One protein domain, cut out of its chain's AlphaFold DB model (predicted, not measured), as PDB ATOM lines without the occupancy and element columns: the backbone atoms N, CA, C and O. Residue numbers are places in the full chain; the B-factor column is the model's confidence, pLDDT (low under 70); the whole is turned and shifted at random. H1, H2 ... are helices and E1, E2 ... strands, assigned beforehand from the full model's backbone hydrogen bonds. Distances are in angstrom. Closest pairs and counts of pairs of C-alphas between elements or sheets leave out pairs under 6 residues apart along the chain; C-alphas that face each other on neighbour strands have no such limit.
ATOM      1  N   GLU A  30     -19.024  -1.006  -9.603       86.94
ATOM      2  CA  GLU A  30     -20.377  -1.478  -9.924       86.94
ATOM      3  C   GLU A  30     -20.407  -2.362 -11.175       86.94
ATOM      4  O   GLU A  30     -21.005  -3.436 -11.159       86.94
ATOM      5  N   LYS A  31     -19.701  -1.959 -12.241       88.62
ATOM      6  CA  LYS A  31     -19.599  -2.752 -13.478       88.62
ATOM      7  C   LYS A  31     -18.941  -4.100 -13.213       88.62
ATOM      8  O   LYS A  31     -19.358  -5.114 -13.762       88.62
ATOM      9  N   LEU A  32     -17.916  -4.115 -12.370       88.44
ATOM     10  CA  LEU A  32     -17.198  -5.332 -12.029       88.44
ATOM     11  C   LEU A  32     -18.035  -6.262 -11.133       88.44
ATOM     12  O   LEU A  32     -18.084  -7.462 -11.387       88.44
ATOM     13  N   GLN A  33     -18.764  -5.717 -10.159       86.94
ATOM     14  CA  GLN A  33     -19.751  -6.471  -9.379       86.94
ATOM     15  C   GLN A  33     -20.853  -7.052 -10.271       86.94
ATOM     16  O   GLN A  33     -21.240  -8.205 -10.090       86.94
ATOM     17  N   GLN A  34     -21.323  -6.290 -11.261       91.00
ATOM     18  CA  GLN A  34     -22.312  -6.776 -12.218       91.00
ATOM     19  C   GLN A  34     -21.763  -7.940 -13.053       91.00
ATOM     20  O   GLN A  34     -22.400  -8.983 -13.110       91.00
ATOM     21  N   ARG A  35     -20.537  -7.834 -13.586       91.94
ATOM     22  CA  ARG A  35     -19.881  -8.945 -14.305       91.94
ATOM     23  C   ARG A  35     -19.796 -10.223 -13.467       91.94
ATOM     24  O   ARG A  35     -20.023 -11.301 -14.002       91.94
ATOM     25  N   ILE A  36     -19.485 -10.112 -12.171       91.44
ATOM     26  CA  ILE A  36     -19.452 -11.261 -11.248       91.44
ATOM     27  C   ILE A  36     -20.846 -11.880 -11.104       91.44
ATOM     28  O   ILE A  36     -20.975 -13.101 -11.169       91.44
ATOM     29  N   LYS A  37     -21.885 -11.050 -10.924       90.31
ATOM     30  CA  LYS A  37     -23.282 -11.510 -10.838       90.31
ATOM     31  C   LYS A  37     -23.735 -12.206 -12.120       90.31
ATOM     32  O   LYS A  37     -24.426 -13.214 -12.039       90.31
ATOM     33  N   ASP A  38     -23.282 -11.716 -13.268       92.38
ATOM     34  CA  ASP A  38     -23.563 -12.295 -14.583       92.38
ATOM     35  C   ASP A  38     -22.719 -13.560 -14.868       92.38
ATOM     36  O   ASP A  38     -22.805 -14.141 -15.948       92.38
ATOM     37  N   GLY A  39     -21.887 -13.999 -13.913       90.44
ATOM     38  CA  GLY A  39     -21.056 -15.199 -14.026       90.44
ATOM     39  C   GLY A  39     -19.800 -15.025 -14.886       90.44
ATOM     40  O   GLY A  39     -19.170 -16.016 -15.251       90.44
ATOM     41  N   GLY A  40     -19.424 -13.789 -15.217       91.94
ATOM     42  CA  GLY A  40     -18.221 -13.485 -15.985       91.94
ATOM     43  C   GLY A  40     -16.941 -13.657 -15.167       91.94
ATOM     44  O   GLY A  40     -16.893 -13.322 -13.985       91.94
ATOM     45  N   PHE A  41     -15.879 -14.136 -15.813       95.12
ATOM     46  CA  PHE A  41     -14.539 -14.248 -15.240       95.12
ATOM     47  C   PHE A  41     -13.462 -14.036 -16.313       95.12
ATOM     48  O   PHE A  41     -13.705 -14.249 -17.497       95.12
ATOM     49  N   ASP A  42     -12.281 -13.589 -15.889       95.25
ATOM     50  CA  ASP A  42     -11.127 -13.313 -16.754       95.25
ATOM     51  C   ASP A  42     -10.176 -14.521 -16.829       95.25
ATOM     52  O   ASP A  42      -9.564 -14.785 -17.864       95.25
ATOM     53  N   VAL A  43     -10.064 -15.268 -15.726       96.56
ATOM     54  CA  VAL A  43      -9.252 -16.487 -15.605       96.56
ATOM     55  C   VAL A  43     -10.003 -17.559 -14.822       96.56
ATOM     56  O   VAL A  43     -10.810 -17.244 -13.945       96.56
ATOM     57  N   ALA A  44      -9.711 -18.825 -15.097       97.88
ATOM     58  CA  ALA A  44     -10.270 -19.971 -14.396       97.88
ATOM     59  C   ALA A  44      -9.178 -20.888 -13.837       97.88
ATOM     60  O   ALA A  44      -8.141 -21.116 -14.464       97.88
ATOM     61  N   ASP A  45      -9.437 -21.421 -12.646       97.12
ATOM     62  CA  ASP A  45      -8.768 -22.607 -12.108       97.12
ATOM     63  C   ASP A  45      -8.906 -23.780 -13.097       97.12
ATOM     64  O   ASP A  45      -9.953 -23.929 -13.732       97.12
ATOM     65  N   GLN A  46      -7.890 -24.644 -13.203       98.19
ATOM     66  CA  GLN A  46      -7.957 -25.871 -13.995       98.19
ATOM     67  C   GLN A  46      -9.189 -26.744 -13.698       98.19
ATOM     68  O   GLN A  46      -9.640 -27.457 -14.587       98.19
ATOM     69  N   PHE A  47      -9.759 -26.680 -12.490       98.25
ATOM     70  CA  PHE A  47     -10.953 -27.456 -12.118       98.25
ATOM     71  C   PHE A  47     -12.282 -26.803 -12.544       98.25
ATOM     72  O   PHE A  47     -13.334 -27.436 -12.442       98.25
ATOM     73  N   CYS A  48     -12.240 -25.551 -13.016       98.12
ATOM     74  CA  CYS A  48     -13.398 -24.754 -13.440       98.12
ATOM     75  C   CYS A  48     -13.278 -24.190 -14.863       98.12
ATOM     76  O   CYS A  48     -14.132 -23.405 -15.260       98.12
ATOM     77  N   ARG A  49     -12.236 -24.555 -15.622       96.06
ATOM     78  CA  ARG A  49     -11.941 -23.971 -16.940       96.06
ATOM     79  C   ARG A  49     -13.103 -24.101 -17.923       96.06
ATOM     80  O   ARG A  49     -13.555 -23.101 -18.460       96.06
ATOM     81  N   ASP A  50     -13.646 -25.306 -18.045       95.69
ATOM     82  CA  ASP A  50     -14.749 -25.610 -18.964       95.69
ATOM     83  C   ASP A  50     -16.125 -25.550 -18.281       95.69
ATOM     84  O   ASP A  50     -17.082 -26.173 -18.739       95.69
ATOM     85  N   LYS A  51     -16.217 -24.851 -17.141       96.75
ATOM     86  CA  LYS A  51     -17.408 -24.824 -16.288       96.75
ATOM     87  C   LYS A  51     -17.929 -23.410 -16.096       96.75
ATOM     88  O   LYS A  51     -17.169 -22.444 -16.003       96.75
ATOM     89  N   LYS A  52     -19.246 -23.286 -15.970       96.06
ATOM     90  CA  LYS A  52     -19.892 -22.016 -15.619       96.06
ATOM     91  C   LYS A  52     -19.811 -21.760 -14.116       96.06
ATOM     92  O   LYS A  52     -19.719 -22.678 -13.301       96.06
ATOM     93  N   VAL A  53     -19.892 -20.487 -13.732       96.31
ATOM     94  CA  VAL A  53     -20.088 -20.111 -12.326       96.31
ATOM     95  C   VAL A  53     -21.380 -20.757 -11.815       96.31
ATOM     96  O   VAL A  53     -22.417 -20.673 -12.469       96.31
ATOM     97  N   GLY A  54     -21.308 -21.408 -10.657       96.50
ATOM     98  CA  GLY A  54     -22.400 -22.181 -10.065       96.50
ATOM     99  C   GLY A  54     -22.386 -23.675 -10.405       96.50
ATOM    100  O   GLY A  54     -23.097 -24.432  -9.751       96.50
ATOM    101  N   GLU A  55     -21.572 -24.128 -11.361       98.12
ATOM    102  CA  GLU A  55     -21.457 -25.559 -11.665       98.12
ATOM    103  C   GLU A  55     -20.574 -26.298 -10.655       98.12
ATOM    104  O   GLU A  55     -19.614 -25.748 -10.104       98.12
ATOM    105  N   ALA A  56     -20.893 -27.576 -10.439       98.38
ATOM    106  CA  ALA A  56     -20.134 -28.456  -9.563       98.38
ATOM    107  C   ALA A  56     -18.720 -28.698 -10.108       98.38
ATOM    108  O   ALA A  56     -18.520 -28.928 -11.305       98.38
ATOM    109  N   CYS A  57     -17.733 -28.715  -9.225       98.56
ATOM    110  CA  CYS A  57     -16.338 -29.015  -9.518       98.56
ATOM    111  C   CYS A  57     -15.777 -29.982  -8.474       98.56
ATOM    112  O   CYS A  57     -16.295 -30.093  -7.367       98.56
ATOM    113  N   ALA A  58     -14.707 -30.684  -8.839       98.25
ATOM    114  CA  ALA A  58     -14.026 -31.616  -7.956       98.25
ATOM    115  C   ALA A  58     -12.523 -31.364  -8.023       98.25
ATOM    116  O   ALA A  58     -11.947 -31.283  -9.111       98.25
ATOM    117  N   ILE A  59     -11.905 -31.243  -6.854       98.19
ATOM    118  CA  ILE A  59     -10.461 -31.167  -6.689       98.19
ATOM    119  C   ILE A  59      -9.978 -32.581  -6.324       98.19
ATOM    120  O   ILE A  59     -10.484 -33.145  -5.352       98.19
ATOM    121  N   PRO A  60      -9.049 -33.190  -7.087       97.62
ATOM    122  CA  PRO A  60      -8.550 -34.531  -6.793       97.62
ATOM    123  C   PRO A  60      -7.756 -34.554  -5.481       97.62
ATOM    124  O   PRO A  60      -7.205 -33.534  -5.081       97.62
ATOM    125  N   GLY A  61      -7.661 -35.726  -4.856       96.56
ATOM    126  CA  GLY A  61      -6.968 -35.911  -3.580       96.56
ATOM    127  C   GLY A  61      -7.914 -35.945  -2.382       96.56
ATOM    128  O   GLY A  61      -9.137 -35.895  -2.527       96.56
ATOM    129  N   ASN A  62      -7.338 -36.064  -1.192       97.06
ATOM    130  CA  ASN A  62      -8.078 -36.070   0.069       97.06
ATOM    131  C   ASN A  62      -8.209 -34.664   0.684       97.06
ATOM    132  O   ASN A  62      -7.616 -33.692   0.213       97.06
ATOM    133  N   SER A  63      -8.973 -34.547   1.771       96.81
ATOM    134  CA  SER A  63      -9.224 -33.268   2.442       96.81
ATOM    135  C   SER A  63      -7.956 -32.595   2.985       96.81
ATOM    136  O   SER A  63      -7.864 -31.368   2.965       96.81
ATOM    137  N   PHE A  64      -6.949 -33.364   3.409       97.50
ATOM    138  CA  PHE A  64      -5.667 -32.820   3.870       97.50
ATOM    139  C   PHE A  64      -4.804 -32.272   2.723       97.50
ATOM    140  O   PHE A  64      -4.109 -31.268   2.890       97.50
ATOM    141  N   GLU A  65      -4.894 -32.879   1.540       97.88
ATOM    142  CA  GLU A  65      -4.249 -32.422   0.300       97.88
ATOM    143  C   GLU A  65      -4.930 -31.188  -0.314       97.88
ATOM    144  O   GLU A  65      -4.347 -30.529  -1.182       97.88
ATOM    145  N   GLY A  66      -6.137 -30.849   0.154       96.88
ATOM    146  CA  GLY A  66      -6.988 -29.791  -0.391       96.88
ATOM    147  C   GLY A  66      -7.970 -30.270  -1.467       96.88
ATOM    148  O   GLY A  66      -8.535 -29.437  -2.177       96.88
ATOM    149  N   GLY A  67      -8.151 -31.586  -1.601       97.44
ATOM    150  CA  GLY A  67      -9.143 -32.222  -2.465       97.44
ATOM    151  C   GLY A  67     -10.564 -32.177  -1.892       97.44
ATOM    152  O   GLY A  67     -10.773 -31.915  -0.706       97.44
ATOM    153  N   GLY A  68     -11.554 -32.431  -2.749       97.19
ATOM    154  CA  GLY A  68     -12.968 -32.474  -2.369       97.19
ATOM    155  C   GLY A  68     -13.924 -31.996  -3.460       97.19
ATOM    156  O   GLY A  68     -13.513 -31.553  -4.534       97.19
ATOM    157  N   GLN A  69     -15.222 -32.087  -3.169       98.06
ATOM    158  CA  GLN A  69     -16.291 -31.543  -4.011       98.06
ATOM    159  C   GLN A  69     -16.535 -30.065  -3.691       98.06
ATOM    160  O   GLN A  69     -16.339 -29.617  -2.557       98.06
ATOM    161  N   GLY A  70     -16.959 -29.308  -4.696       97.94
ATOM    162  CA  GLY A  70     -17.277 -27.899  -4.546       97.94
ATOM    163  C   GLY A  70     -18.039 -27.320  -5.726       97.94
ATOM    164  O   GLY A  70     -18.542 -28.032  -6.596       97.94
ATOM    165  N   ILE A  71     -18.081 -25.991  -5.772       98.38
ATOM    166  CA  ILE A  71     -18.782 -25.218  -6.798       98.38
ATOM    167  C   ILE A  71     -17.849 -24.146  -7.364       98.38
ATOM    168  O   ILE A  71     -17.114 -23.479  -6.627       98.38
ATOM    169  N   CYS A  72     -17.890 -23.941  -8.679       98.31
ATOM    170  CA  CYS A  72     -17.159 -22.863  -9.335       98.31
ATOM    171  C   CYS A  72     -17.743 -21.503  -8.941       98.31
ATOM    172  O   CYS A  72     -18.903 -21.207  -9.226       98.31
ATOM    173  N   ARG A  73     -16.946 -20.649  -8.291       97.38
ATOM    174  CA  ARG A  73     -17.355 -19.297  -7.886       97.38
ATOM    175  C   ARG A  73     -16.461 -18.244  -8.522       97.38
ATOM    176  O   ARG A  73     -15.238 -18.376  -8.505       97.38
ATOM    177  N   ALA A  74     -17.078 -17.175  -9.019       96.44
ATOM    178  CA  ALA A  74     -16.368 -15.971  -9.426       96.44
ATOM    179  C   ALA A  74     -15.944 -15.163  -8.188       96.44
ATOM    180  O   ALA A  74     -16.756 -14.885  -7.305       96.44
ATOM    181  N   GLN A  75     -14.670 -14.787  -8.114       94.38
ATOM    182  CA  GLN A  75     -14.094 -14.008  -7.019       94.38
ATOM    183  C   GLN A  75     -13.233 -12.873  -7.566       94.38
ATOM    184  O   GLN A  75     -12.401 -13.082  -8.449       94.38
ATOM    185  N   LEU A  76     -13.389 -11.673  -7.009       91.44
ATOM    186  CA  LEU A  76     -12.528 -10.545  -7.343       91.44
ATOM    187  C   LEU A  76     -11.189 -10.638  -6.611       91.44
ATOM    188  O   LEU A  76     -11.140 -10.688  -5.378       91.44
ATOM    189  N   ARG A  77     -10.085 -10.541  -7.352       88.19
ATOM    190  CA  ARG A  77      -8.766 -10.350  -6.751       88.19
ATOM    191  C   ARG A  77      -8.583  -8.883  -6.349       88.19
ATOM    192  O   ARG A  77      -8.365  -8.032  -7.210       88.19
ATOM    193  N   ARG A  78      -8.600  -8.612  -5.035       77.25
ATOM    194  CA  ARG A  78      -8.539  -7.256  -4.438       77.25
ATOM    195  C   ARG A  78      -7.491  -6.321  -5.059       77.25
ATOM    196  O   ARG A  78      -7.767  -5.141  -5.206       77.25
ATOM    197  N   ASN A  79      -6.328  -6.840  -5.459       77.88
ATOM    198  CA  ASN A  79      -5.205  -5.995  -5.885       77.88
ATOM    199  C   ASN A  79      -5.070  -5.832  -7.415       77.88
ATOM    200  O   ASN A  79      -4.166  -5.132  -7.847       77.88
ATOM    201  N   TRP A  80      -5.886  -6.513  -8.234       73.00
ATOM    202  CA  TRP A  80      -5.633  -6.620  -9.689       73.00
ATOM    203  C   TRP A  80      -6.853  -6.341 -10.572       73.00
ATOM    204  O   TRP A  80      -6.709  -6.317 -11.788       73.00
ATOM    205  N   GLY A  81      -8.051  -6.169  -9.999       83.44
ATOM    206  CA  GLY A  81      -9.275  -5.970 -10.791       83.44
ATOM    207  C   GLY A  81      -9.661  -7.171 -11.670       83.44
ATOM    208  O   GLY A  81     -10.525  -7.043 -12.527       83.44
ATOM    209  N   GLU A  82      -9.022  -8.323 -11.456       91.69
ATOM    210  CA  GLU A  82      -9.229  -9.573 -12.190       91.69
ATOM    211  C   GLU A  82     -10.287 -10.425 -11.476       91.69
ATOM    212  O   GLU A  82     -10.188 -10.662 -10.264       91.69
ATOM    213  N   ILE A  83     -11.282 -10.907 -12.223       94.31
ATOM    214  CA  ILE A  83     -12.294 -11.847 -11.741       94.31
ATOM    215  C   ILE A  83     -11.824 -13.273 -12.037       94.31
ATOM    216  O   ILE A  83     -11.585 -13.636 -13.187       94.31
ATOM    217  N   ARG A  84     -11.719 -14.109 -11.005       96.12
ATOM    218  CA  ARG A  84     -11.291 -15.508 -11.125       96.12
ATOM    219  C   ARG A  84     -12.459 -16.452 -10.912       96.12
ATOM    220  O   ARG A  84     -13.131 -16.328  -9.894       96.12
ATOM    221  N   SER A  85     -12.645 -17.426 -11.795       97.44
ATOM    222  CA  SER A  85     -13.465 -18.604 -11.505       97.44
ATOM    223  C   SER A  85     -12.613 -19.636 -10.771       97.44
ATOM    224  O   SER A  85     -11.588 -20.094 -11.277       97.44
ATOM    225  N   ALA A  86     -12.999 -19.968  -9.544       97.69
ATOM    226  CA  ALA A  86     -12.263 -20.870  -8.672       97.69
ATOM    227  C   ALA A  86     -13.201 -21.961  -8.151       97.69
ATOM    228  O   ALA A  86     -14.308 -21.658  -7.712       97.69
ATOM    229  N   CYS A  87     -12.747 -23.217  -8.141       98.25
ATOM    230  CA  CYS A  87     -13.449 -24.275  -7.422       98.25
ATOM    231  C   CYS A  87     -13.393 -23.988  -5.914       98.25
ATOM    232  O   CYS A  87     -12.304 -23.930  -5.332       98.25
ATOM    233  N   VAL A  88     -14.538 -23.720  -5.293       97.69
ATOM    234  CA  VAL A  88     -14.660 -23.489  -3.849       97.69
ATOM    235  C   VAL A  88     -15.313 -24.721  -3.250       97.69
ATOM    236  O   VAL A  88     -16.447 -25.027  -3.606       97.69
ATOM    237  N   LEU A  89     -14.587 -25.422  -2.378       97.50
ATOM    238  CA  LEU A  89     -15.081 -26.624  -1.710       97.50
ATOM    239  C   LEU A  89     -16.321 -26.306  -0.871       97.50
ATOM    240  O   LEU A  89     -16.365 -25.258  -0.223       97.50
ATOM    241  N   ASP A  90     -17.293 -27.215  -0.877       95.62
ATOM    242  CA  ASP A  90     -18.521 -27.054  -0.089       95.62
ATOM    243  C   ASP A  90     -18.228 -27.135   1.413       95.62
ATOM    244  O   ASP A  90     -18.749 -26.346   2.198       95.62
ATOM    245  N   ASP A  91     -17.325 -28.041   1.787       92.94
ATOM    246  CA  ASP A  91     -16.936 -28.321   3.164       92.94
ATOM    247  C   ASP A  91     -15.396 -28.338   3.261       92.94
ATOM    248  O   ASP A  91     -14.774 -29.401   3.171       92.94
TER     249      ASP A  91
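What this domain is: This is residues 30 to 91 of the 199 residues of an uncharacterized protein of Magnetospirillum kuznetsovii (UniProt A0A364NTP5). A small, strongly twisted sheet of four strands is curled like part of a barrel, with the long hairpin E3 and E4 in its middle, the short strands E1 and E2 at its edges, and one short helix, H1, at one end of the long axis over the end part of E3. At the other end of that axis lies the turn between E2 and E3. The printed part has 62 residues with one named helix and four named strands, in the order H1 E1 E2 E3 E4; the sheet runs E1 E4 E3 E2 and is mixed, and the class is mixed, helices and strands. The whole is compact, with a radius of gyration of the C-alphas of 12.0 A, but elongated in outline, spanning 38 by 23 by 18 A.

How they stand to each other: The inner strands E3, residues 68 to 76, and E4, residues 83 to 89, form an antiparallel hairpin with 156 degrees between their directions; N 75 and O 84 are 2.8 A apart, within hydrogen-bond range. E3 bends by 61 degrees at residue 71. The edge strand E2, residues 56 to 59, forms an antiparallel hairpin with E3, with N 57 and O 70 at 2.8 A. E2, E3 and E4 are a meander, each strand the antiparallel neighbour of the one before. The closest C-alphas of E2 and E4, those of Cys 57 and Cys 87, are 5.9 A apart. The other edge strand, E1, residues 43 to 45, is parallel to E4 at 15 degrees, with N 85 and O 43 at 2.8 A. E1 and E2 are apart. H1, residues 30 to 37, is on the sheet at a height of 9.0 A; it lies over E3 and runs along the strands, at 7 degrees to E3 on the local plane. Its closest C-alpha pair with E3 is Ile 36 and Ala 74, at 5.9 A. In H1 every O i to N i+4 pair is within hydrogen-bond range.

Where its parts are: E3, the longest strand, measures 22.5 A from C-alpha 68 at (-12.968, -32.474, -2.369) to C-alpha 76. E4 measures 18.1 A and ends with C-alpha 89 at (-15.081, -26.624, -1.710). E2 measures 10.4 A, E1 7.1 A, and H1 10.5 A from C-alpha 30 at (-20.377, -1.478, -9.924) to C-alpha 37.

The domain as a whole: The two C-alphas farthest apart, those of Glu 30 and Asn 62, are 38.0 A apart. The printed part has no cut. The link from H1 to E1 is tight, the other three are short, and no link is long. The mean pLDDT of the printed part is 94.2, and no printed residue is under 70.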